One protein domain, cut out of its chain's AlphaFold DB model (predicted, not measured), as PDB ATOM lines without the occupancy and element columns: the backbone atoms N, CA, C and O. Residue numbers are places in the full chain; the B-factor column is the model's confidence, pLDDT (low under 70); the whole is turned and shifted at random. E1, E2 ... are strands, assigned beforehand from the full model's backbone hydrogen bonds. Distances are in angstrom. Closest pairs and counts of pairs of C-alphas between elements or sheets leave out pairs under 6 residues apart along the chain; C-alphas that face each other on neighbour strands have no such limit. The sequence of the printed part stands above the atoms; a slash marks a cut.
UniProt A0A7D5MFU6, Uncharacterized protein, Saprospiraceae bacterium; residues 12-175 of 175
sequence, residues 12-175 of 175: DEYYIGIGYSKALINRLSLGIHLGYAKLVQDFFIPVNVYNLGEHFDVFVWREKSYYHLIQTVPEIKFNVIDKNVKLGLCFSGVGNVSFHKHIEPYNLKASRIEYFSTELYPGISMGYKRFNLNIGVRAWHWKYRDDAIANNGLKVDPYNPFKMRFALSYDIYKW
ATOM      1  N   ASP A  12      20.903  24.099  49.281       87.12
ATOM      2  CA  ASP A  12      22.083  24.200  48.426       87.12
ATOM      3  C   ASP A  12      21.766  24.982  47.158       87.12
ATOM      4  O   ASP A  12      20.768  24.747  46.470       87.12
ATOM      5  N   GLU A  13      22.658  25.895  46.798       91.44
ATOM      6  CA  GLU A  13      22.579  26.658  45.563       91.44
ATOM      7  C   GLU A  13      23.833  26.471  44.720       91.44
ATOM      8  O   GLU A  13      24.953  26.714  45.169       91.44
ATOM      9  N   TYR A  14      23.627  26.094  43.462       94.62
ATOM     10  CA  TYR A  14      24.685  25.872  42.485       94.62
ATOM     11  C   TYR A  14      24.569  26.918  41.384       94.62
ATOM     12  O   TYR A  14      23.614  26.891  40.606       94.62
ATOM     13  N   TYR A  15      25.532  27.832  41.314       96.81
ATOM     14  CA  TYR A  15      25.569  28.938  40.364       96.81
ATOM     15  C   TYR A  15      26.684  28.760  39.332       96.81
ATOM     16  O   TYR A  15      27.829  28.459  39.678       96.81
ATOM     17  N   ILE A  16      26.355  29.027  38.068       96.62
ATOM     18  CA  ILE A  16      27.317  29.155  36.973       96.62
ATOM     19  C   ILE A  16      27.039  30.462  36.239       96.62
ATOM     20  O   ILE A  16      25.908  30.722  35.823       96.62
ATOM     21  N   GLY A  17      28.072  31.276  36.032       95.62
ATOM     22  CA  GLY A  17      27.886  32.553  35.357       95.62
ATOM     23  C   GLY A  17      29.115  33.148  34.701       95.62
ATOM     24  O   GLY A  17      30.219  32.606  34.706       95.62
ATOM     25  N   ILE A  18      28.886  34.321  34.137       95.69
ATOM     26  CA  ILE A  18      29.893  35.170  33.521       95.69
ATOM     27  C   ILE A  18      29.883  36.517  34.220       95.69
ATOM     28  O   ILE A  18      28.851  36.957  34.724       95.69
ATOM     29  N   GLY A  19      31.017  37.198  34.265       92.31
ATOM     30  CA  GLY A  19      31.014  38.534  34.828       92.31
ATOM     31  C   GLY A  19      32.221  39.369  34.497       92.31
ATOM     32  O   GLY A  19      32.995  39.090  33.578       92.31
ATOM     33  N   TYR A  20      32.310  40.439  35.261       91.25
ATOM     34  CA  TYR A  20      33.345  41.437  35.182       91.25
ATOM     35  C   TYR A  20      33.849  41.716  36.588       91.25
ATOM     36  O   TYR A  20      33.043  41.927  37.493       91.25
ATOM     37  N   SER A  21      35.169  41.767  36.738       90.44
ATOM     38  CA  SER A  21      35.830  42.079  37.999       90.44
ATOM     39  C   SER A  21      36.916  43.127  37.773       90.44
ATOM     40  O   SER A  21      37.703  43.026  36.829       90.44
ATOM     41  N   LYS A  22      36.982  44.119  38.662       89.62
ATOM     42  CA  LYS A  22      37.956  45.211  38.641       89.62
ATOM     43  C   LYS A  22      38.664  45.322  39.986       89.62
ATOM     44  O   LYS A  22      38.014  45.341  41.033       89.62
ATOM     45  N   ALA A  23      39.990  45.435  39.967       88.69
ATOM     46  CA  ALA A  23      40.748  45.776  41.167       88.69
ATOM     47  C   ALA A  23      40.493  47.245  41.560       88.69
ATOM     48  O   ALA A  23      40.602  48.145  40.728       88.69
ATOM     49  N   LEU A  24      40.139  47.488  42.823       86.81
ATOM     50  CA  LEU A  24      40.001  48.840  43.378       86.81
ATOM     51  C   LEU A  24      41.328  49.339  43.953       86.81
ATOM     52  O   LEU A  24      41.784  50.430  43.632       86.81
ATOM     53  N   ILE A  25      41.921  48.527  44.823       86.00
ATOM     54  CA  ILE A  25      43.206  48.758  45.488       86.00
ATOM     55  C   ILE A  25      43.925  47.415  45.612       86.00
ATOM     56  O   ILE A  25      43.347  46.367  45.306       86.00
ATOM     57  N   ASN A  26      45.168  47.418  46.096       80.75
ATOM     58  CA  ASN A  26      45.896  46.177  46.344       80.75
ATOM     59  C   ASN A  26      45.036  45.212  47.172       80.75
ATOM     60  O   ASN A  26      44.610  45.544  48.277       80.75
ATOM     61  N   ARG A  27      44.807  44.017  46.610       89.56
ATOM     62  CA  ARG A  27      44.027  42.906  47.180       89.56
ATOM     63  C   ARG A  27      42.505  43.070  47.223       89.56
ATOM     64  O   ARG A  27      41.844  42.063  47.444       89.56
ATOM     65  N   LEU A  28      41.932  44.246  46.966       92.75
ATOM     66  CA  LEU A  28      40.475  44.443  46.946       92.75
ATOM     67  C   LEU A  28      39.952  44.540  45.509       92.75
ATOM     68  O   LEU A  28      40.433  45.357  44.724       92.75
ATOM     69  N   SER A  29      38.921  43.767  45.176       91.31
ATOM     70  CA  SER A  29      38.238  43.846  43.882       91.31
ATOM     71  C   SER A  29      36.726  43.901  44.030       91.31
ATOM     72  O   SER A  29      36.164  43.248  44.908       91.31
ATOM     73  N   LEU A  30      36.079  44.629  43.125       93.50
ATOM     74  CA  LEU A  30      34.635  44.595  42.929       93.50
ATOM     75  C   LEU A  30      34.318  43.839  41.651       93.50
ATOM     76  O   LEU A  30      35.038  43.972  40.663       93.50
ATOM     77  N   GLY A  31      33.222  43.097  41.653       92.12
ATOM     78  CA  GLY A  31      32.729  42.425  40.471       92.12
ATOM     79  C   GLY A  31      31.216  42.431  40.383       92.12
ATOM     80  O   GLY A  31      30.509  42.703  41.353       92.12
ATOM     81  N   ILE A  32      30.726  42.142  39.189       94.19
ATOM     82  CA  ILE A  32      29.330  41.819  38.946       94.19
ATOM     83  C   ILE A  32      29.267  40.616  38.016       94.19
ATOM     84  O   ILE A  32      29.919  40.591  36.968       94.19
ATOM     85  N   HIS A  33      28.482  39.615  38.401       93.94
ATOM     86  CA  HIS A  33      28.253  38.423  37.597       93.94
ATOM     87  C   HIS A  33      26.769  38.266  37.259       93.94
ATOM     88  O   HIS A  33      25.892  38.626  38.042       93.94
ATOM     89  N   LEU A  34      26.494  37.717  36.082       95.56
ATOM     90  CA  LEU A  34      25.174  37.298  35.633       95.56
ATOM     91  C   LEU A  34      25.256  35.819  35.277       95.56
ATOM     92  O   LEU A  34      26.186  35.380  34.596       95.56
ATOM     93  N   GLY A  35      24.303  35.034  35.754       95.44
ATOM     94  CA  GLY A  35      24.338  33.606  35.493       95.44
ATOM     95  C   GLY A  35      23.066  32.883  35.858       95.44
ATOM     96  O   GLY A  35      22.061  33.480  36.242       95.44
ATOM     97  N   TYR A  36      23.151  31.574  35.719       95.94
ATOM     98  CA  TYR A  36      22.105  30.636  36.058       95.94
ATOM     99  C   TYR A  36      22.417  30.003  37.412       95.94
ATOM    100  O   TYR A  36      23.569  29.664  37.691       95.94
ATOM    101  N   ALA A  37      21.389  29.795  38.229       95.19
ATOM    102  CA  ALA A  37      21.492  29.007  39.443       95.19
ATOM    103  C   ALA A  37      20.397  27.949  39.542       95.19
ATOM    104  O   ALA A  37      19.250  28.163  39.146       95.19
ATOM    105  N   LYS A  38      20.770  26.815  40.135       93.19
ATOM    106  CA  LYS A  38      19.844  25.794  40.613       93.19
ATOM    107  C   LYS A  38      19.834  25.828  42.136       93.19
ATOM    108  O   LYS A  38      20.864  25.573  42.754       93.19
ATOM    109  N   LEU A  39      18.674  26.106  42.717       88.94
ATOM    110  CA  LEU A  39      18.437  26.016  44.156       88.94
ATOM    111  C   LEU A  39      17.742  24.690  44.460       88.94
ATOM    112  O   LEU A  39      16.726  24.371  43.842       88.94
ATOM    113  N   VAL A  40      18.287  23.941  45.410       87.50
ATOM    114  CA  VAL A  40      17.705  22.730  45.986       87.50
ATOM    115  C   VAL A  40      17.276  23.061  47.408       87.50
ATOM    116  O   VAL A  40      18.091  23.544  48.190       87.50
ATOM    117  N   GLN A  41      16.001  22.837  47.723       79.81
ATOM    118  CA  GLN A  41      15.482  23.001  49.077       79.81
ATOM    119  C   GLN A  41      14.948  21.683  49.617       79.81
ATOM    120  O   GLN A  41      14.030  21.127  49.012       79.81
ATOM    121  N   ASP A  42      15.463  21.261  50.769       69.81
ATOM    122  CA  ASP A  42      15.164  19.976  51.419       69.81
ATOM    123  C   ASP A  42      14.376  20.142  52.739       69.81
ATOM    124  O   ASP A  42      14.428  19.286  53.617       69.81
ATOM    125  N   PHE A  43      13.634  21.249  52.900       64.44
ATOM    126  CA  PHE A  43      12.864  21.534  54.120       64.44
ATOM    127  C   PHE A  43      11.375  21.241  53.991       64.44
ATOM    128  O   PHE A  43      10.708  21.723  53.065       64.44
ATOM    129  N   PHE A  44      10.853  20.601  55.038       61.75
ATOM    130  CA  PHE A  44       9.432  20.366  55.257       61.75
ATOM    131  C   PHE A  44       8.698  21.652  55.653       61.75
ATOM    132  O   PHE A  44       8.685  22.045  56.819       61.75
ATOM    133  N   ILE A  45       8.080  22.326  54.682       62.88
ATOM    134  CA  ILE A  45       7.235  23.506  54.935       62.88
ATOM    135  C   ILE A  45       5.855  23.347  54.290       62.88
ATOM    136  O   ILE A  45       5.756  22.728  53.225       62.88
ATOM    137  N   PRO A  46       4.792  23.926  54.878       60.94
ATOM    138  CA  PRO A  46       3.509  24.025  54.204       60.94
ATOM    139  C   PRO A  46       3.636  25.019  53.042       60.94
ATOM    140  O   PRO A  46       4.108  26.147  53.211       60.94
ATOM    141  N   VAL A  47       3.242  24.599  51.843       63.00
ATOM    142  CA  VAL A  47       3.285  25.430  50.633       63.00
ATOM    143  C   VAL A  47       1.903  25.495  50.016       63.00
ATOM    144  O   VAL A  47       1.232  24.474  49.888       63.00
ATOM    145  N   ASN A  48       1.508  26.702  49.611       64.31
ATOM    146  CA  ASN A  48       0.290  26.895  48.847       64.31
ATOM    147  C   ASN A  48       0.510  26.460  47.392       64.31
ATOM    148  O   ASN A  48       1.436  26.925  46.721       64.31
ATOM    149  N   VAL A  49      -0.329  25.541  46.922       65.12
ATOM    150  CA  VAL A  49      -0.235  24.940  45.584       65.12
ATOM    151  C   VAL A  49      -1.227  25.524  44.578       65.12
ATOM    152  O   VAL A  49      -1.238  25.107  43.426       65.12
ATOM    153  N   TYR A  50      -1.989  26.551  44.960       61.81
ATOM    154  CA  TYR A  50      -3.009  27.190  44.121       61.81
ATOM    155  C   TYR A  50      -2.470  27.665  42.760       61.81
ATOM    156  O   TYR A  50      -3.126  27.524  41.733       61.81
ATOM    157  N   ASN A  51      -1.230  28.163  42.727       59.22
ATOM    158  CA  ASN A  51      -0.585  28.661  41.506       59.22
ATOM    159  C   ASN A  51       0.161  27.576  40.701       59.22
ATOM    160  O   ASN A  51       0.867  27.908  39.750       59.22
ATOM    161  N   LEU A  52       0.047  26.298  41.084       64.12
ATOM    162  CA  LEU A  52       0.678  25.163  40.392       64.12
ATOM    163  C   LEU A  52      -0.278  24.428  39.437       64.12
ATOM    164  O   LEU A  52       0.126  23.450  38.824       64.12
ATOM    165  N   GLY A  53      -1.510  24.923  39.260       57.00
ATOM    166  CA  GLY A  53      -2.432  24.456  38.217       57.00
ATOM    167  C   GLY A  53      -3.147  23.133  38.507       57.00
ATOM    168  O   GLY A  53      -3.824  22.620  37.621       57.00
ATOM    169  N   GLU A  54      -3.039  22.592  39.723       57.03
ATOM    170  CA  GLU A  54      -3.677  21.331  40.103       57.03
ATOM    171  C   GLU A  54      -4.684  21.533  41.252       57.03
ATOM    172  O   GLU A  54      -4.451  22.315  42.174       57.03
ATOM    173  N   HIS A  55      -5.825  20.836  41.188       54.72
ATOM    174  CA  HIS A  55      -6.924  20.906  42.163       54.72
ATOM    175  C   HIS A  55      -6.588  20.153  43.465       54.72
ATOM    176  O   HIS A  55      -7.214  19.145  43.785       54.72
ATOM    177  N   PHE A  56      -5.579  20.619  44.198       54.94
ATOM    178  CA  PHE A  56      -5.167  20.059  45.487       54.94
ATOM    179  C   PHE A  56      -5.587  20.947  46.662       54.94
ATOM    180  O   PHE A  56      -5.970  22.106  46.482       54.94
ATOM    181  N   ASP A  57      -5.496  20.388  47.872       54.03
ATOM    182  CA  ASP A  57      -5.643  21.117  49.131       54.03
ATOM    183  C   ASP A  57      -4.805  22.403  49.134       54.03
ATOM    184  O   ASP A  57      -3.689  22.444  48.615       54.03
ATOM    185  N   VAL A  58      -5.328  23.459  49.767       58.81
ATOM    186  CA  VAL A  58      -4.721  24.807  49.775       58.81
ATOM    187  C   VAL A  58      -3.286  24.797  50.315       58.81
ATOM    188  O   VAL A  58      -2.508  25.684  49.978       58.81
ATOM    189  N   PHE A  59      -2.912  23.789  51.110       61.88
ATOM    190  CA  PHE A  59      -1.565  23.612  51.636       61.88
ATOM    191  C   PHE A  59      -1.130  22.148  51.583       61.88
ATOM    192  O   PHE A  59      -1.822  21.275  52.100       61.88
ATOM    193  N   VAL A  60       0.064  21.899  51.044       62.94
ATOM    194  CA  VAL A  60       0.740  20.597  51.142       62.94
ATOM    195  C   VAL A  60       2.066  20.751  51.866       62.94
ATOM    196  O   VAL A  60       2.758  21.765  51.717       62.94
ATOM    197  N   TRP A  61       2.446  19.736  52.636       65.94
ATOM    198  CA  TRP A  61       3.791  19.668  53.181       65.94
ATOM    199  C   TRP A  61       4.777  19.262  52.091       65.94
ATOM    200  O   TRP A  61       4.665  18.192  51.497       65.94
ATOM    201  N   ARG A  62       5.732  20.142  51.808       66.81
ATOM    202  CA  ARG A  62       6.731  19.960  50.756       66.81
ATOM    203  C   ARG A  62       7.982  19.312  51.328       66.81
ATOM    204  O   ARG A  62       8.615  19.938  52.158       66.81
ATOM    205  N   GLU A  63       8.380  18.140  50.840       64.25
ATOM    206  CA  GLU A  63       9.628  17.487  51.273       64.25
ATOM    207  C   GLU A  63      10.856  18.007  50.522       64.25
ATOM    208  O   GLU A  63      11.908  18.192  51.126       64.25
ATOM    209  N   LYS A  64      10.726  18.262  49.212       74.94
ATOM    210  CA  LYS A  64      11.840  18.736  48.387       74.94
ATOM    211  C   LYS A  64      11.379  19.627  47.242       74.94
ATOM    212  O   LYS A  64      10.301  19.439  46.679       74.94
ATOM    213  N   SER A  65      12.185  20.619  46.876       78.88
ATOM    214  CA  SER A  65      11.931  21.419  45.676       78.88
ATOM    215  C   SER A  65      13.181  21.913  44.984       78.88
ATOM    216  O   SER A  65      14.216  22.136  45.608       78.88
ATOM    217  N   TYR A  66      13.032  22.139  43.684       85.50
ATOM    218  CA  TYR A  66      14.067  22.689  42.831       85.50
ATOM    219  C   TYR A  66      13.572  23.976  42.187       85.50
ATOM    220  O   TYR A  66      12.449  24.037  41.678       85.50
ATOM    221  N   TYR A  67      14.430  24.988  42.183       86.25
ATOM    222  CA  TYR A  67      14.190  26.240  41.483       86.25
ATOM    223  C   TYR A  67      15.297  26.486  40.476       86.25
ATOM    224  O   TYR A  67      16.477  26.264  40.758       86.25
ATOM    225  N   HIS A  68      14.896  26.985  39.316       91.00
ATOM    226  CA  HIS A  68      15.798  27.458  38.285       91.00
ATOM    227  C   HIS A  68      15.719  28.973  38.246       91.00
ATOM    228  O   HIS A  68      14.639  29.550  38.079       91.00
ATOM    229  N   LEU A  69      16.875  29.598  38.441       92.75
ATOM    230  CA  LEU A  69      16.994  31.021  38.691       92.75
ATOM    231  C   LEU A  69      17.961  31.648  37.686       92.75
ATOM    232  O   LEU A  69      18.986  31.062  37.339       92.75
ATOM    233  N   ILE A  70      17.661  32.872  37.270       94.19
ATOM    234  CA  ILE A  70      18.648  33.808  36.734       94.19
ATOM    235  C   ILE A  70      19.076  34.708  37.891       94.19
ATOM    236  O   ILE A  70      18.235  35.196  38.649       94.19
ATOM    237  N   GLN A  71      20.384  34.912  38.034       94.81
ATOM    238  CA  GLN A  71      20.962  35.660  39.141       94.81
ATOM    239  C   GLN A  71      21.873  36.785  38.674       94.81
ATOM    240  O   GLN A  71      22.786  36.553  37.877       94.81
ATOM    241  N   THR A  72      21.677  37.969  39.252       94.44
ATOM    242  CA  THR A  72      22.655  39.064  39.247       94.44
ATOM    243  C   THR A  72      23.417  39.067  40.567       94.44
ATOM    244  O   THR A  72      22.833  38.909  41.638       94.44
ATOM    245  N   VAL A  73      24.738  39.204  40.489       95.62
ATOM    246  CA  VAL A  73      25.634  38.938  41.615       95.62
ATOM    247  C   VAL A  73      26.693  40.033  41.723       95.62
ATOM    248  O   VAL A  73      27.800  39.857  41.207       95.62
ATOM    249  N   PRO A  74      26.383  41.192  42.326       95.31
ATOM    250  CA  PRO A  74      27.419  42.113  42.773       95.31
ATOM    251  C   PRO A  74      28.280  41.455  43.857       95.31
ATOM    252  O   PRO A  74      27.771  40.824  44.784       95.31
ATOM    253  N   GLU A  75      29.592  41.615  43.762       94.25
ATOM    254  CA  GLU A  75      30.542  40.950  44.642       94.25
ATOM    255  C   GLU A  75      31.706  41.862  45.033       94.25
ATOM    256  O   GLU A  75      32.226  42.632  44.227       94.25
ATOM    257  N   ILE A  76      32.145  41.732  46.282       95.19
ATOM    258  CA  ILE A  76      33.370  42.331  46.809       95.19
ATOM    259  C   ILE A  76      34.302  41.193  47.223       95.19
ATOM    260  O   ILE A  76      33.885  40.311  47.971       95.19
ATOM    261  N   LYS A  77      35.561  41.205  46.775       94.31
ATOM    262  CA  LYS A  77      36.578  40.222  47.187       94.31
ATOM    263  C   LYS A  77      37.788  40.891  47.799       94.31
ATOM    264  O   LYS A  77      38.287  41.879  47.265       94.31
ATOM    265  N   PHE A  78      38.300  40.281  48.858       95.19
ATOM    266  CA  PHE A  78      39.577  40.610  49.466       95.19
ATOM    267  C   PHE A  78      40.526  39.412  49.362       95.19
ATOM    268  O   PHE A  78      40.343  38.400  50.038       95.19
ATOM    269  N   ASN A  79      41.549  39.526  48.517       93.50
ATOM    270  CA  ASN A  79      42.537  38.485  48.254       93.50
ATOM    271  C   ASN A  79      43.618  38.478  49.343       93.50
ATOM    272  O   ASN A  79      44.466  39.365  49.411       93.50
ATOM    273  N   VAL A  80      43.632  37.439  50.172       93.62
ATOM    274  CA  VAL A  80      44.718  37.184  51.129       93.62
ATOM    275  C   VAL A  80      45.984  36.755  50.382       93.62
ATOM    276  O   VAL A  80      47.081  37.231  50.678       93.62
ATOM    277  N   ILE A  81      45.821  35.896  49.372       91.50
ATOM    278  CA  ILE A  81      46.872  35.484  48.439       91.50
ATOM    279  C   ILE A  81      46.519  36.063  47.072       91.50
ATOM    280  O   ILE A  81      45.435  35.804  46.560       91.50
ATOM    281  N   ASP A  82      47.436  36.826  46.476       85.94
ATOM    282  CA  ASP A  82      47.256  37.456  45.162       85.94
ATOM    283  C   ASP A  82      48.464  37.152  44.262       85.94
ATOM    284  O   ASP A  82      49.337  37.987  44.036       85.94
ATOM    285  N   LYS A  83      48.570  35.887  43.835       86.50
ATOM    286  CA  LYS A  83      49.605  35.396  42.907       86.50
ATOM    287  C   LYS A  83      48.926  34.739  41.693       86.50
ATOM    288  O   LYS A  83      47.858  35.168  41.263       86.50
ATOM    289  N   ASN A  84      49.522  33.673  41.151       87.00
ATOM    290  CA  ASN A  84      48.932  32.848  40.087       87.00
ATOM    291  C   ASN A  84      47.560  32.281  40.479       87.00
ATOM    292  O   ASN A  84      46.654  32.210  39.649       87.00
ATOM    293  N   VAL A  85      47.431  31.894  41.747       89.75
ATOM    294  CA  VAL A  85      46.158  31.575  42.386       89.75
ATOM    295  C   VAL A  85      45.819  32.729  43.319       89.75
ATOM    296  O   VAL A  85      46.685  33.218  44.053       89.75
ATOM    297  N   LYS A  86      44.564  33.164  43.266       91.25
ATOM    298  CA  LYS A  86      43.997  34.151  44.178       91.25
ATOM    299  C   LYS A  86      43.151  33.423  45.207       91.25
ATOM    300  O   LYS A  86      42.329  32.603  44.820       91.25
ATOM    301  N   LEU A  87      43.364  33.683  46.488       94.69
ATOM    302  CA  LEU A  87      42.559  33.116  47.570       94.69
ATOM    303  C   LEU A  87      42.180  34.227  48.527       94.69
ATOM    304  O   LEU A  87      43.019  35.072  48.853       94.69
ATOM    305  N   GLY A  88      40.942  34.224  48.994       95.62
ATOM    306  CA  GLY A  88      40.469  35.329  49.802       95.62
ATOM    307  C   GLY A  88      39.079  35.159  50.367       95.62
ATOM    308  O   GLY A  88      38.464  34.099  50.281       95.62
ATOM    309  N   LEU A  89      38.590  36.257  50.925       96.38
ATOM    310  CA  LEU A  89      37.226  36.394  51.405       96.38
ATOM    311  C   LEU A  89      36.386  37.067  50.327       96.38
ATOM    312  O   LEU A  89      36.877  37.939  49.607       96.38
ATOM    313  N   CYS A  90      35.123  36.682  50.225       94.88
ATOM    314  CA  CYS A  90      34.164  37.322  49.340       94.88
ATOM    315  C   CYS A  90      32.880  37.679  50.079       94.88
ATOM    316  O   CYS A  90      32.474  37.009  51.029       94.88
ATOM    317  N   PHE A  91      32.231  38.731  49.603       95.94
ATOM    318  CA  PHE A  91      30.894  39.120  50.000       95.94
ATOM    319  C   PHE A  91      30.059  39.309  48.738       95.94
ATOM    320  O   PHE A  91      30.293  40.234  47.960       95.94
ATOM    321  N   SER A  92      29.124  38.390  48.520       95.31
ATOM    322  CA  SER A  92      28.278  38.322  47.330       95.31
ATOM    323  C   SER A  92      26.854  38.744  47.680       95.31
ATOM    324  O   SER A  92      26.200  38.082  48.484       95.31
ATOM    325  N   GLY A  93      26.356  39.811  47.060       93.50
ATOM    326  CA  GLY A  93      24.922  40.082  47.000       93.50
ATOM    327  C   GLY A  93      24.303  39.343  45.822       93.50
ATOM    328  O   GLY A  93      24.946  39.206  44.789       93.50
ATOM    329  N   VAL A  94      23.084  38.834  45.967       93.44
ATOM    330  CA  VAL A  94      22.417  38.023  44.938       93.44
ATOM    331  C   VAL A  94      20.991  38.503  44.751       93.44
ATOM    332  O   VAL A  94      20.215  38.483  45.699       93.44
ATOM    333  N   GLY A  95      20.642  38.899  43.530       90.38
ATOM    334  CA  GLY A  95      19.260  39.094  43.103       90.38
ATOM    335  C   GLY A  95      18.774  37.869  42.340       90.38
ATOM    336  O   GLY A  95      19.383  37.496  41.342       90.38
ATOM    337  N   ASN A  96      17.687  37.249  42.797       88.25
ATOM    338  CA  ASN A  96      17.142  36.013  42.242       88.25
ATOM    339  C   ASN A  96      15.865  36.267  41.438       88.25
ATOM    340  O   ASN A  96      14.890  36.795  41.975       88.25
ATOM    341  N   VAL A  97      15.830  35.797  40.191       86.75
ATOM    342  CA  VAL A  97      14.614  35.718  39.372       86.75
ATOM    343  C   VAL A  97      14.365  34.257  39.017       86.75
ATOM    344  O   VAL A  97      15.149  33.657  38.287       86.75
ATOM    345  N   SER A  98      13.292  33.679  39.548       85.75
ATOM    346  CA  SER A  98      12.874  32.305  39.265       85.75
ATOM    347  C   SER A  98      12.066  32.251  37.980       85.75
ATOM    348  O   SER A  98      11.274  33.147  37.720       85.75
ATOM    349  N   PHE A  99      12.254  31.204  37.181       85.12
ATOM    350  CA  PHE A  99      11.431  30.949  35.990       85.12
ATOM    351  C   PHE A  99      10.874  29.526  35.930       85.12
ATOM    352  O   PHE A  99       9.965  29.255  35.146       85.12
ATOM    353  N   HIS A 100      11.397  28.613  36.752       84.00
ATOM    354  CA  HIS A 100      10.875  27.259  36.880       84.00
ATOM    355  C   HIS A 100      10.973  26.776  38.324       84.00
ATOM    356  O   HIS A 100      12.009  26.938  38.973       84.00
ATOM    357  N   LYS A 101       9.896  26.149  38.797       81.81
ATOM    358  CA  LYS A 101       9.754  25.569  40.130       81.81
ATOM    359  C   LYS A 101       9.209  24.153  40.003       81.81
ATOM    360  O   LYS A 101       8.215  23.938  39.313       81.81
ATOM    361  N   HIS A 102       9.814  23.215  40.723       81.06
ATOM    362  CA  HIS A 102       9.362  21.827  40.830       81.06
ATOM    363  C   HIS A 102       9.310  21.398  42.298       81.06
ATOM    364  O   HIS A 102      10.217  21.726  43.062       81.06
ATOM    365  N   ILE A 103       8.240  20.705  42.696       75.81
ATOM    366  CA  ILE A 103       8.017  20.189  44.052       75.81
ATOM    367  C   ILE A 103       7.889  18.660  44.016       75.81
ATOM    368  O   ILE A 103       7.042  18.113  43.311       75.81
ATOM    369  N   GLU A 104       8.678  17.986  44.848       72.25
ATOM    370  CA  GLU A 104       8.584  16.557  45.151       72.25
ATOM    371  C   GLU A 104       7.960  16.342  46.548       72.25
ATOM    372  O   GLU A 104       8.114  17.200  47.429       72.25
ATOM    373  N   PRO A 105       7.241  15.223  46.775       63.53
ATOM    374  CA  PRO A 105       7.012  14.081  45.871       63.53
ATOM    375  C   PRO A 105       5.836  14.247  44.889       63.53
ATOM    376  O   PRO A 105       5.670  13.425  43.994       63.53
ATOM    377  N   TYR A 106       5.037  15.308  45.012       69.38
ATOM    378  CA  TYR A 106       3.795  15.495  44.244       69.38
ATOM    379  C   TYR A 106       3.991  15.793  42.744       69.38
ATOM    380  O   TYR A 106       3.019  15.938  42.017       69.38
ATOM    381  N   ASN A 107       5.239  15.902  42.273       71.19
ATOM    382  CA  ASN A 107       5.614  16.231  40.893       71.19
ATOM    383  C   ASN A 107       4.992  17.536  40.344       71.19
ATOM    384  O   ASN A 107       4.912  17.730  39.131       71.19
ATOM    385  N   LEU A 108       4.616  18.461  41.229       72.38
ATOM    386  CA  LEU A 108       3.998  19.733  40.858       72.38
ATOM    387  C   LEU A 108       5.032  20.654  40.209       72.38
ATOM    388  O   LEU A 108       6.127  20.842  40.753       72.38
ATOM    389  N   LYS A 109       4.690  21.265  39.069       70.56
ATOM    390  CA  LYS A 109       5.587  22.156  38.314       70.56
ATOM    391  C   LYS A 109       4.904  23.467  37.954       70.56
ATOM    392  O   LYS A 109       3.766  23.475  37.510       70.56
ATOM    393  N   ALA A 110       5.640  24.568  38.066       73.62
ATOM    394  CA  ALA A 110       5.249  25.863  37.514       73.62
ATOM    395  C   ALA A 110       6.395  26.461  36.702       73.62
ATOM    396  O   ALA A 110       7.558  26.412  37.105       73.62
ATOM    397  N   SER A 111       6.033  27.083  35.585       75.75
ATOM    398  CA  SER A 111       6.941  27.851  34.736       75.75
ATOM    399  C   SER A 111       6.438  29.289  34.662       75.75
ATOM    400  O   SER A 111       5.744  29.673  33.725       75.75
ATOM    401  N   ARG A 112       6.737  30.065  35.704       73.25
ATOM    402  CA  ARG A 112       6.378  31.482  35.821       73.25
ATOM    403  C   ARG A 112       7.632  32.268  36.166       73.25
ATOM    404  O   ARG A 112       8.363  31.878  37.073       73.25
ATOM    405  N   ILE A 113       7.860  33.363  35.442       78.31
ATOM    406  CA  ILE A 113       8.923  34.310  35.771       78.31
ATOM    407  C   ILE A 113       8.458  35.131  36.971       78.31
ATOM    408  O   ILE A 113       7.465  35.854  36.886       78.31
ATOM    409  N   GLU A 114       9.168  35.015  38.083       73.56
ATOM    410  CA  GLU A 114       8.888  35.737  39.316       73.56
ATOM    411  C   GLU A 114      10.189  36.200  39.965       73.56
ATOM    412  O   GLU A 114      11.201  35.494  39.986       73.56
ATOM    413  N   TYR A 115      10.172  37.410  40.513       71.56
ATOM    414  CA  TYR A 115      11.248  37.832  41.388       71.56
ATOM    415  C   TYR A 115      11.197  36.987  42.667       71.56
ATOM    416  O   TYR A 115      10.168  36.930  43.336       71.56
ATOM    417  N   PHE A 116      12.303  36.324  43.001       72.31
ATOM    418  CA  PHE A 116      12.328  35.321  44.059       72.31
ATOM    419  C   PHE A 116      12.880  35.857  45.384       72.31
ATOM    420  O   PHE A 116      12.271  35.602  46.417       72.31
ATOM    421  N   SER A 117      14.017  36.565  45.392       78.69
ATOM    422  CA  SER A 117      14.628  37.128  46.617       78.69
ATOM    423  C   SER A 117      15.874  37.983  46.342       78.69
ATOM    424  O   SER A 117      16.514  37.837  45.301       78.69
ATOM    425  N   THR A 118      16.262  38.820  47.313       87.06
ATOM    426  CA  THR A 118      17.640  39.320  47.468       87.06
ATOM    427  C   THR A 118      18.307  38.596  48.628       87.06
ATOM    428  O   THR A 118      17.690  38.385  49.671       87.06
ATOM    429  N   GLU A 119      19.571  38.222  48.481       90.31
ATOM    430  CA  GLU A 119      20.325  37.489  49.499       90.31
ATOM    431  C   GLU A 119      21.768  37.990  49.603       90.31
ATOM    432  O   GLU A 119      22.299  38.550  48.645       90.31
ATOM    433  N   LEU A 120      22.409  37.778  50.757       91.81
ATOM    434  CA  LEU A 120      23.824  38.100  50.980       91.81
ATOM    435  C   LEU A 120      24.604  36.872  51.458       91.81
ATOM    436  O   LEU A 120      24.165  36.160  52.366       91.81
ATOM    437  N   TYR A 121      25.790  36.682  50.884       93.88
ATOM    438  CA  TYR A 121      26.679  35.546  51.122       93.88
ATOM    439  C   TYR A 121      28.105  36.016  51.425       93.88
ATOM    440  O   TYR A 121      28.882  36.254  50.492       93.88
ATOM    441  N   PRO A 122      28.491  36.141  52.704       94.88
ATOM    442  CA  PRO A 122      29.896  36.061  53.076       94.88
ATOM    443  C   PRO A 122      30.450  34.665  52.765       94.88
ATOM    444  O   PRO A 122      29.754  33.653  52.892       94.88
ATOM    445  N   GLY A 123      31.715  34.601  52.369       95.88
ATOM    446  CA  GLY A 123      32.332  33.345  51.982       95.88
ATOM    447  C   GLY A 123      33.821  33.434  51.692       95.88
ATOM    448  O   GLY A 123      34.480  34.446  51.946       95.88
ATOM    449  N   ILE A 124      34.331  32.344  51.131       96.62
ATOM    450  CA  ILE A 124      35.692  32.226  50.623       96.62
ATOM    451  C   ILE A 124      35.679  32.207  49.097       96.62
ATOM    452  O   ILE A 124      34.758  31.683  48.470       96.62
ATOM    453  N   SER A 125      36.733  32.754  48.505       95.75
ATOM    454  CA  SER A 125      36.927  32.791  47.060       95.75
ATOM    455  C   SER A 125      38.273  32.202  46.667       95.75
ATOM    456  O   SER A 125      39.276  32.356  47.370       95.75
ATOM    457  N   MET A 126      38.283  31.543  45.514       95.31
ATOM    458  CA  MET A 126      39.458  31.029  44.835       95.31
ATOM    459  C   MET A 126      39.405  31.424  43.364       95.31
ATOM    460  O   MET A 126      38.445  31.125  42.665       95.31
ATOM    461  N   GLY A 127      40.450  32.073  42.868       92.25
ATOM    462  CA  GLY A 127      40.570  32.488  41.478       92.25
ATOM    463  C   GLY A 127      41.800  31.888  40.812       92.25
ATOM    464  O   GLY A 127      42.892  31.906  41.377       92.25
ATOM    465  N   TYR A 128      41.652  31.421  39.576       92.19
ATOM    466  CA  TYR A 128      42.767  31.041  38.712       92.19
ATOM    467  C   TYR A 128      42.529  31.572  37.299       92.19
ATOM    468  O   TYR A 128      41.520  31.272  36.658       92.19
ATOM    469  N   LYS A 129      43.465  32.385  36.796       89.38
ATOM    470  CA  LYS A 129      43.304  33.149  35.545       89.38
ATOM    471  C   LYS A 129      42.012  33.990  35.560       89.38
ATOM    472  O   LYS A 129      41.957  35.010  36.253       89.38
ATOM    473  N   ARG A 130      41.011  33.576  34.777       90.56
ATOM    474  CA  ARG A 130      39.688  34.206  34.631       90.56
ATOM    475  C   ARG A 130      38.571  33.413  35.314       90.56
ATOM    476  O   ARG A 130      37.447  33.888  35.353       90.56
ATOM    477  N   PHE A 131      38.866  32.224  35.836       93.81
ATOM    478  CA  PHE A 131      37.902  31.439  36.594       93.81
ATOM    479  C   PHE A 131      37.906  31.878  38.050       93.81
ATOM    480  O   PHE A 131      38.974  32.053  38.641       93.81
ATOM    481  N   ASN A 132      36.714  32.000  38.619       93.25
ATOM    482  CA  ASN A 132      36.497  32.255  40.029       93.25
ATOM    483  C   ASN A 132      35.536  31.213  40.591       93.25
ATOM    484  O   ASN A 132      34.486  30.946  40.013       93.25
ATOM    485  N   LEU A 133      35.899  30.657  41.733       95.62
ATOM    486  CA  LEU A 133      35.086  29.766  42.531       95.62
ATOM    487  C   LEU A 133      34.830  30.445  43.870       95.62
ATOM    488  O   LEU A 133      35.778  30.857  44.534       95.62
ATOM    489  N   ASN A 134      33.569  30.545  44.272       94.81
ATOM    490  CA  ASN A 134      33.189  31.100  45.563       94.81
ATOM    491  C   ASN A 134      32.308  30.095  46.311       94.81
ATOM    492  O   ASN A 134      31.403  29.498  45.723       94.81
ATOM    493  N   ILE A 135      32.562  29.935  47.607       95.75
ATOM    494  CA  ILE A 135      31.702  29.178  48.518       95.75
ATOM    495  C   ILE A 135      31.258  30.137  49.612       95.75
ATOM    496  O   ILE A 135      32.100  30.715  50.299       95.75
ATOM    497  N   GLY A 136      29.950  30.315  49.763       93.75
ATOM    498  CA  GLY A 136      29.377  31.241  50.733       93.75
ATOM    499  C   GLY A 136      28.235  30.631  51.526       93.75
ATOM    500  O   GLY A 136      27.569  29.701  51.075       93.75
ATOM    501  N   VAL A 137      28.000  31.191  52.707       92.00
ATOM    502  CA  VAL A 137      26.868  30.842  53.570       92.00
ATOM    503  C   VAL A 137      25.928  32.037  53.611       92.00
ATOM    504  O   VAL A 137      26.378  33.172  53.759       92.00
ATOM    505  N   ARG A 138      24.623  31.804  53.464       89.69
ATOM    506  CA  ARG A 138      23.632  32.883  53.464       89.69
ATOM    507  C   ARG A 138      23.552  33.552  54.836       89.69
ATOM    508  O   ARG A 138      23.039  32.975  55.790       89.69
ATOM    509  N   ALA A 139      24.005  34.798  54.913       88.19
ATOM    510  CA  ALA A 139      23.901  35.613  56.122       88.19
ATOM    511  C   ALA A 139      22.604  36.425  56.166       88.19
ATOM    512  O   ALA A 139      22.115  36.757  57.243       88.19
ATOM    513  N   TRP A 140      22.042  36.747  54.999       84.62
ATOM    514  CA  TRP A 140      20.826  37.543  54.900       84.62
ATOM    515  C   TRP A 140      19.953  37.086  53.739       84.62
ATOM    516  O   TRP A 140      20.453  36.689  52.682       84.62
ATOM    517  N   HIS A 141      18.645  37.171  53.946       82.12
ATOM    518  CA  HIS A 141      17.620  36.798  52.990       82.12
ATOM    519  C   HIS A 141      16.462  37.783  53.089       82.12
ATOM    520  O   HIS A 141      15.929  38.013  54.172       82.12
ATOM    521  N   TRP A 142      16.050  38.322  51.949       76.88
ATOM    522  CA  TRP A 142      14.824  39.085  51.810       76.88
ATOM    523  C   TRP A 142      14.049  38.561  50.618       76.88
ATOM    524  O   TRP A 142      14.498  38.634  49.474       76.88
ATOM    525  N   LYS A 143      12.850  38.059  50.876       70.38
ATOM    526  CA  LYS A 143      11.962  37.522  49.854       70.38
ATOM    527  C   LYS A 143      10.661  38.302  49.833       70.38
ATOM    528  O   LYS A 143       9.978  38.405  50.845       70.38
ATOM    529  N   TYR A 144      10.305  38.811  48.657       56.50
ATOM    530  CA  TYR A 144       8.942  39.246  48.381       56.50
ATOM    531  C   TYR A 144       8.156  37.978  48.036       56.50
ATOM    532  O   TYR A 144       8.311  37.427  46.952       56.50
ATOM    533  N   ARG A 145       7.438  37.408  49.009       54.16
ATOM    534  CA  ARG A 145       6.724  36.136  48.840       54.16
ATOM    535  C   ARG A 145       5.252  36.410  48.517       54.16
ATOM    536  O   ARG A 145       4.570  37.016  49.334       54.16
ATOM    537  N   ASP A 146       4.763  35.873  47.398       42.78
ATOM    538  CA  ASP A 146       3.321  35.752  47.101       42.78
ATOM    539  C   ASP A 146       2.614  34.737  48.038       42.78
ATOM    540  O   ASP A 146       1.391  34.719  48.129       42.78
ATOM    541  N   ASP A 147       3.352  33.932  48.822       42.44
ATOM    542  CA  ASP A 147       2.790  32.988  49.816       42.44
ATOM    543  C   ASP A 147       2.355  33.674  51.137       42.44
ATOM    544  O   ASP A 147       2.358  33.059  52.208       42.44
ATOM    545  N   ALA A 148       1.966  34.949  51.082       41.22
ATOM    546  CA  ALA A 148       1.494  35.760  52.210       41.22
ATOM    547  C   ALA A 148       0.244  35.202  52.931       41.22
ATOM    548  O   ALA A 148      -0.175  35.752  53.950       41.22
ATOM    549  N   ILE A 149      -0.341  34.106  52.443       42.88
ATOM    550  CA  ILE A 149      -1.600  33.545  52.947       42.88
ATOM    551  C   ILE A 149      -1.398  32.701  54.220       42.88
ATOM    552  O   ILE A 149      -2.297  32.658  55.051       42.88
ATOM    553  N   ALA A 150      -0.227  32.090  54.449       44.34
ATOM    554  CA  ALA A 150      -0.022  31.266  55.653       44.34
ATOM    555  C   ALA A 150       0.373  32.064  56.914       44.34
ATOM    556  O   ALA A 150       0.161  31.579  58.018       44.34
ATOM    557  N   ASN A 151       0.931  33.276  56.771       39.41
ATOM    558  CA  ASN A 151       1.455  34.079  57.893       39.41
ATOM    559  C   ASN A 151       1.004  35.552  57.882       39.41
ATOM    560  O   ASN A 151       1.646  36.418  58.474       39.41
ATOM    561  N   ASN A 152      -0.140  35.836  57.256       34.47
ATOM    562  CA  ASN A 152      -0.833  37.116  57.384       34.47
ATOM    563  C   ASN A 152      -0.008  38.339  56.930       34.47
ATOM    564  O   ASN A 152      -0.045  39.373  57.588       34.47
ATOM    565  N   GLY A 153       0.750  38.201  55.830       36.56
ATOM    566  CA  GLY A 153       1.225  39.267  54.921       36.56
ATOM    567  C   GLY A 153       1.885  40.547  55.465       36.56
ATOM    568  O   GLY A 153       2.181  41.441  54.681       36.56
ATOM    569  N   LEU A 154       2.121  40.672  56.769       37.66
ATOM    570  CA  LEU A 154       2.489  41.933  57.427       37.66
ATOM    571  C   LEU A 154       3.898  41.908  58.024       37.66
ATOM    572  O   LEU A 154       4.327  42.886  58.635       37.66
ATOM    573  N   LYS A 155       4.628  40.798  57.877       36.88
ATOM    574  CA  LYS A 155       5.972  40.642  58.436       36.88
ATOM    575  C   LYS A 155       6.910  40.029  57.404       36.88
ATOM    576  O   LYS A 155       6.610  38.985  56.833       36.88
ATOM    577  N   VAL A 156       8.045  40.699  57.185       43.31
ATOM    578  CA  VAL A 156       9.231  40.123  56.538       43.31
ATOM    579  C   VAL A 156       9.530  38.821  57.269       43.31
ATOM    580  O   VAL A 156       9.684  38.852  58.486       43.31
ATOM    581  N   ASP A 157       9.537  37.697  56.558       43.91
ATOM    582  CA  ASP A 157       9.817  36.390  57.145       43.91
ATOM    583  C   ASP A 157      11.339  36.247  57.327       43.91
ATOM    584  O   ASP A 157      12.053  36.124  56.326       43.91
ATOM    585  N   PRO A 158      11.873  36.306  58.565       48.34
ATOM    586  CA  PRO A 158      13.293  36.117  58.812       48.34
ATOM    587  C   PRO A 158      13.668  34.629  58.821       48.34
ATOM    588  O   PRO A 158      14.807  34.319  59.171       48.34
ATOM    589  N   TYR A 159      12.741  33.709  58.504       50.59
ATOM    590  CA  TYR A 159      13.016  32.278  58.449       50.59
ATOM    591  C   TYR A 159      14.082  32.008  57.386       50.59
ATOM    592  O   TYR A 159      13.830  31.933  56.184       50.59
ATOM    593  N   ASN A 160      15.318  31.934  57.868       54.75
ATOM    594  CA  ASN A 160      16.524  31.822  57.079       54.75
ATOM    595  C   ASN A 160      17.045  30.393  57.243       54.75
ATOM    596  O   ASN A 160      17.859  30.159  58.140       54.75
ATOM    597  N   PRO A 161      16.592  29.421  56.424       62.28
ATOM    598  CA  PRO A 161      17.257  28.133  56.399       62.28
ATOM    599  C   PRO A 161      18.735  28.363  56.087       62.28
ATOM    600  O   PRO A 161      19.096  29.200  55.256       62.28
ATOM    601  N   PHE A 162      19.610  27.676  56.801       72.62
ATOM    602  CA  PHE A 162      21.026  27.693  56.482       72.62
ATOM    603  C   PHE A 162      21.185  27.249  55.016       72.62
ATOM    604  O   PHE A 162      20.787  26.140  54.662       72.62
ATOM    605  N   LYS A 163      21.676  28.154  54.154       86.00
ATOM    606  CA  LYS A 163      21.863  27.911  52.719       86.00
ATOM    607  C   LYS A 163      23.323  28.072  52.335       86.00
ATOM    608  O   LYS A 163      23.911  29.130  52.587       86.00
ATOM    609  N   MET A 164      23.876  27.057  51.685       90.62
ATOM    610  CA  MET A 164      25.203  27.097  51.089       90.62
ATOM    611  C   MET A 164      25.110  27.448  49.609       90.62
ATOM    612  O   MET A 164      24.236  26.976  48.887       90.62
ATOM    613  N   ARG A 165      26.025  28.298  49.146       93.00
ATOM    614  CA  ARG A 165      26.124  28.695  47.744       93.00
ATOM    615  C   ARG A 165      27.480  28.315  47.189       93.00
ATOM    616  O   ARG A 165      28.504  28.784  47.682       93.00
ATOM    617  N   PHE A 166      27.457  27.536  46.119       95.75
ATOM    618  CA  PHE A 166      28.608  27.138  45.328       95.75
ATOM    619  C   PHE A 166      28.533  27.855  43.985       95.75
ATOM    620  O   PHE A 166      27.648  27.591  43.174       95.75
ATOM    621  N   ALA A 167      29.447  28.788  43.753       95.81
ATOM    622  CA  ALA A 167      29.449  29.621  42.563       95.81
ATOM    623  C   ALA A 167      30.714  29.390  41.742       95.81
ATOM    624  O   ALA A 167      31.822  29.507  42.261       95.81
ATOM    625  N   LEU A 168      30.539  29.123  40.450       96.31
ATOM    626  CA  LEU A 168      31.599  29.130  39.450       96.31
ATOM    627  C   LEU A 168      31.329  30.254  38.449       96.31
ATOM    628  O   LEU A 168      30.264  30.308  37.836       96.31
ATOM    629  N   SER A 169      32.289  31.149  38.250       94.25
ATOM    630  CA  SER A 169      32.160  32.223  37.270       94.25
ATOM    631  C   SER A 169      33.400  32.402  36.408       94.25
ATOM    632  O   SER A 169      34.524  32.081  36.804       94.25
ATOM    633  N   TYR A 170      33.182  32.919  35.201       94.31
ATOM    634  CA  TYR A 170      34.238  33.302  34.272       94.31
ATOM    635  C   TYR A 170      34.222  34.815  34.031       94.31
ATOM    636  O   TYR A 170      33.222  35.375  33.578       94.31
ATOM    637  N   ASP A 171      35.338  35.481  34.317       90.56
ATOM    638  CA  ASP A 171      35.515  36.906  34.040       90.56
ATOM    639  C   ASP A 171      35.821  37.128  32.553       90.56
ATOM    640  O   ASP A 171      36.874  36.730  32.039       90.56
ATOM    641  N   ILE A 172      34.913  37.806  31.849       87.44
ATOM    642  CA  ILE A 172      35.073  38.121  30.421       87.44
ATOM    643  C   ILE A 172      36.168  39.181  30.228       87.44
ATOM    644  O   ILE A 172      36.977  39.076  29.303       87.44
ATOM    645  N   TYR A 173      36.245  40.148  31.144       72.06
ATOM    646  CA  TYR A 173      37.263  41.196  31.174       72.06
ATOM    647  C   TYR A 173      37.856  41.318  32.578       72.06
ATOM    648  O   TYR A 173      37.122  41.365  33.563       72.06
ATOM    649  N   LYS A 174      39.189  41.389  32.651       61.47
ATOM    650  CA  LYS A 174      39.961  41.596  33.881       61.47
ATOM    651  C   LYS A 174      40.964  42.718  33.619       61.47
ATOM    652  O   LYS A 174      41.783  42.565  32.714       61.47
ATOM    653  N   TRP A 175      40.832  43.826  34.343       55.31
ATOM    654  CA  TRP A 175      41.735  44.983  34.313       55.31
ATOM    655  C   TRP A 175      42.333  45.172  35.704       55.31
ATOM    656  O   TRP A 175      41.553  45.109  36.688       55.31
TER     657      TRP A 175
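Overview. This is residues 12 to 175 of the 175 residues of an uncharacterized protein of Saprospiraceae bacterium (UniProt A0A7D5MFU6). What shape do these atoms make? Seven strands, E1, E2, E5, E6, E8, E9 and E11, make a long closed barrel; the tight turns E1 to E2, E5 to E6 and E8 to E9 are at one end, and the small hairpin of E3 and E4 and the two long links, residues 48 to 59 and 143 to 162, lie toward the other. The short E7 pairs onto E6, and the short E10 onto E8. What is it built of? The printed part has 164 residues with eleven named strands, E1 to E11 in order along the chain, and no named helix: all strand, with a mixed barrel. The whole is compact, radius of gyration of the C-alphas 17.8 A, a rod spanning 58 by 27 by 21 A.

Along the chain. Where are the barrel's strands? E1, residues 12 to 25, begins at C-alpha 12 (22.083, 24.200, 48.426) and is 32.5 A long. E2 is residues 28 to 41, 33.0 A; E5 64 to 82, 40.2 A; E6 85 to 104, 40.6 A; E8 114 to 128, 34.2 A; E9 131 to 137, 20.3 A. E11, residues 163 to 174, is 29.5 A and ends at C-alpha 174 (39.961, 41.596, 33.881). Which strands are short? E3 is residues 45 to 47, E4 60 to 62, E7 108 to 110 and E10 140 to 142. Do strands bend? For instance, E6 bends by 88 degrees at residue 99 and E5 by 83 degrees at residue 70.

Arrangement. How does the ring close? E1 is antiparallel to E2 (N 14 and O 38, 2.9 A), E2 to E5 (N 33 and O 73, 2.9 A), and E5 to E6 (N 76 and O 91, 2.9 A). E6 is antiparallel to E8 (N 90 and O 123, 2.9 A), E8 to E9 (N 126 and O 133, 2.8 A), and E9 to E11 (N 134 and O 167, 2.9 A). E11 and E1 are parallel, N 15 and O 166 being 2.8 A apart. Where do E7 and E10 pair? E5, E6 and E7 form a meander, each strand the antiparallel neighbour of the one before, with N 101 and O 110 at 2.9 A. E10 is antiparallel to E8, with N 118 and O 142 at 2.8 A. And E3 and E4? This hairpin has N 47 and O 60 at 2.9 A; E4 runs on into E5 at 35 degrees.

Size, cuts and confidence. How far does it reach? The two C-alphas farthest apart, those of Asn 26 and His 55, are 58.7 A apart. Is anything cut or uncertain? The printed part has no cut; the links E3 to E4 and E10 to E11 are long. The mean pLDDT of the printed part is 79.7, and it is under 70 at residues 42 to 63, 105 to 106, 144 to 161 and 174 to 175.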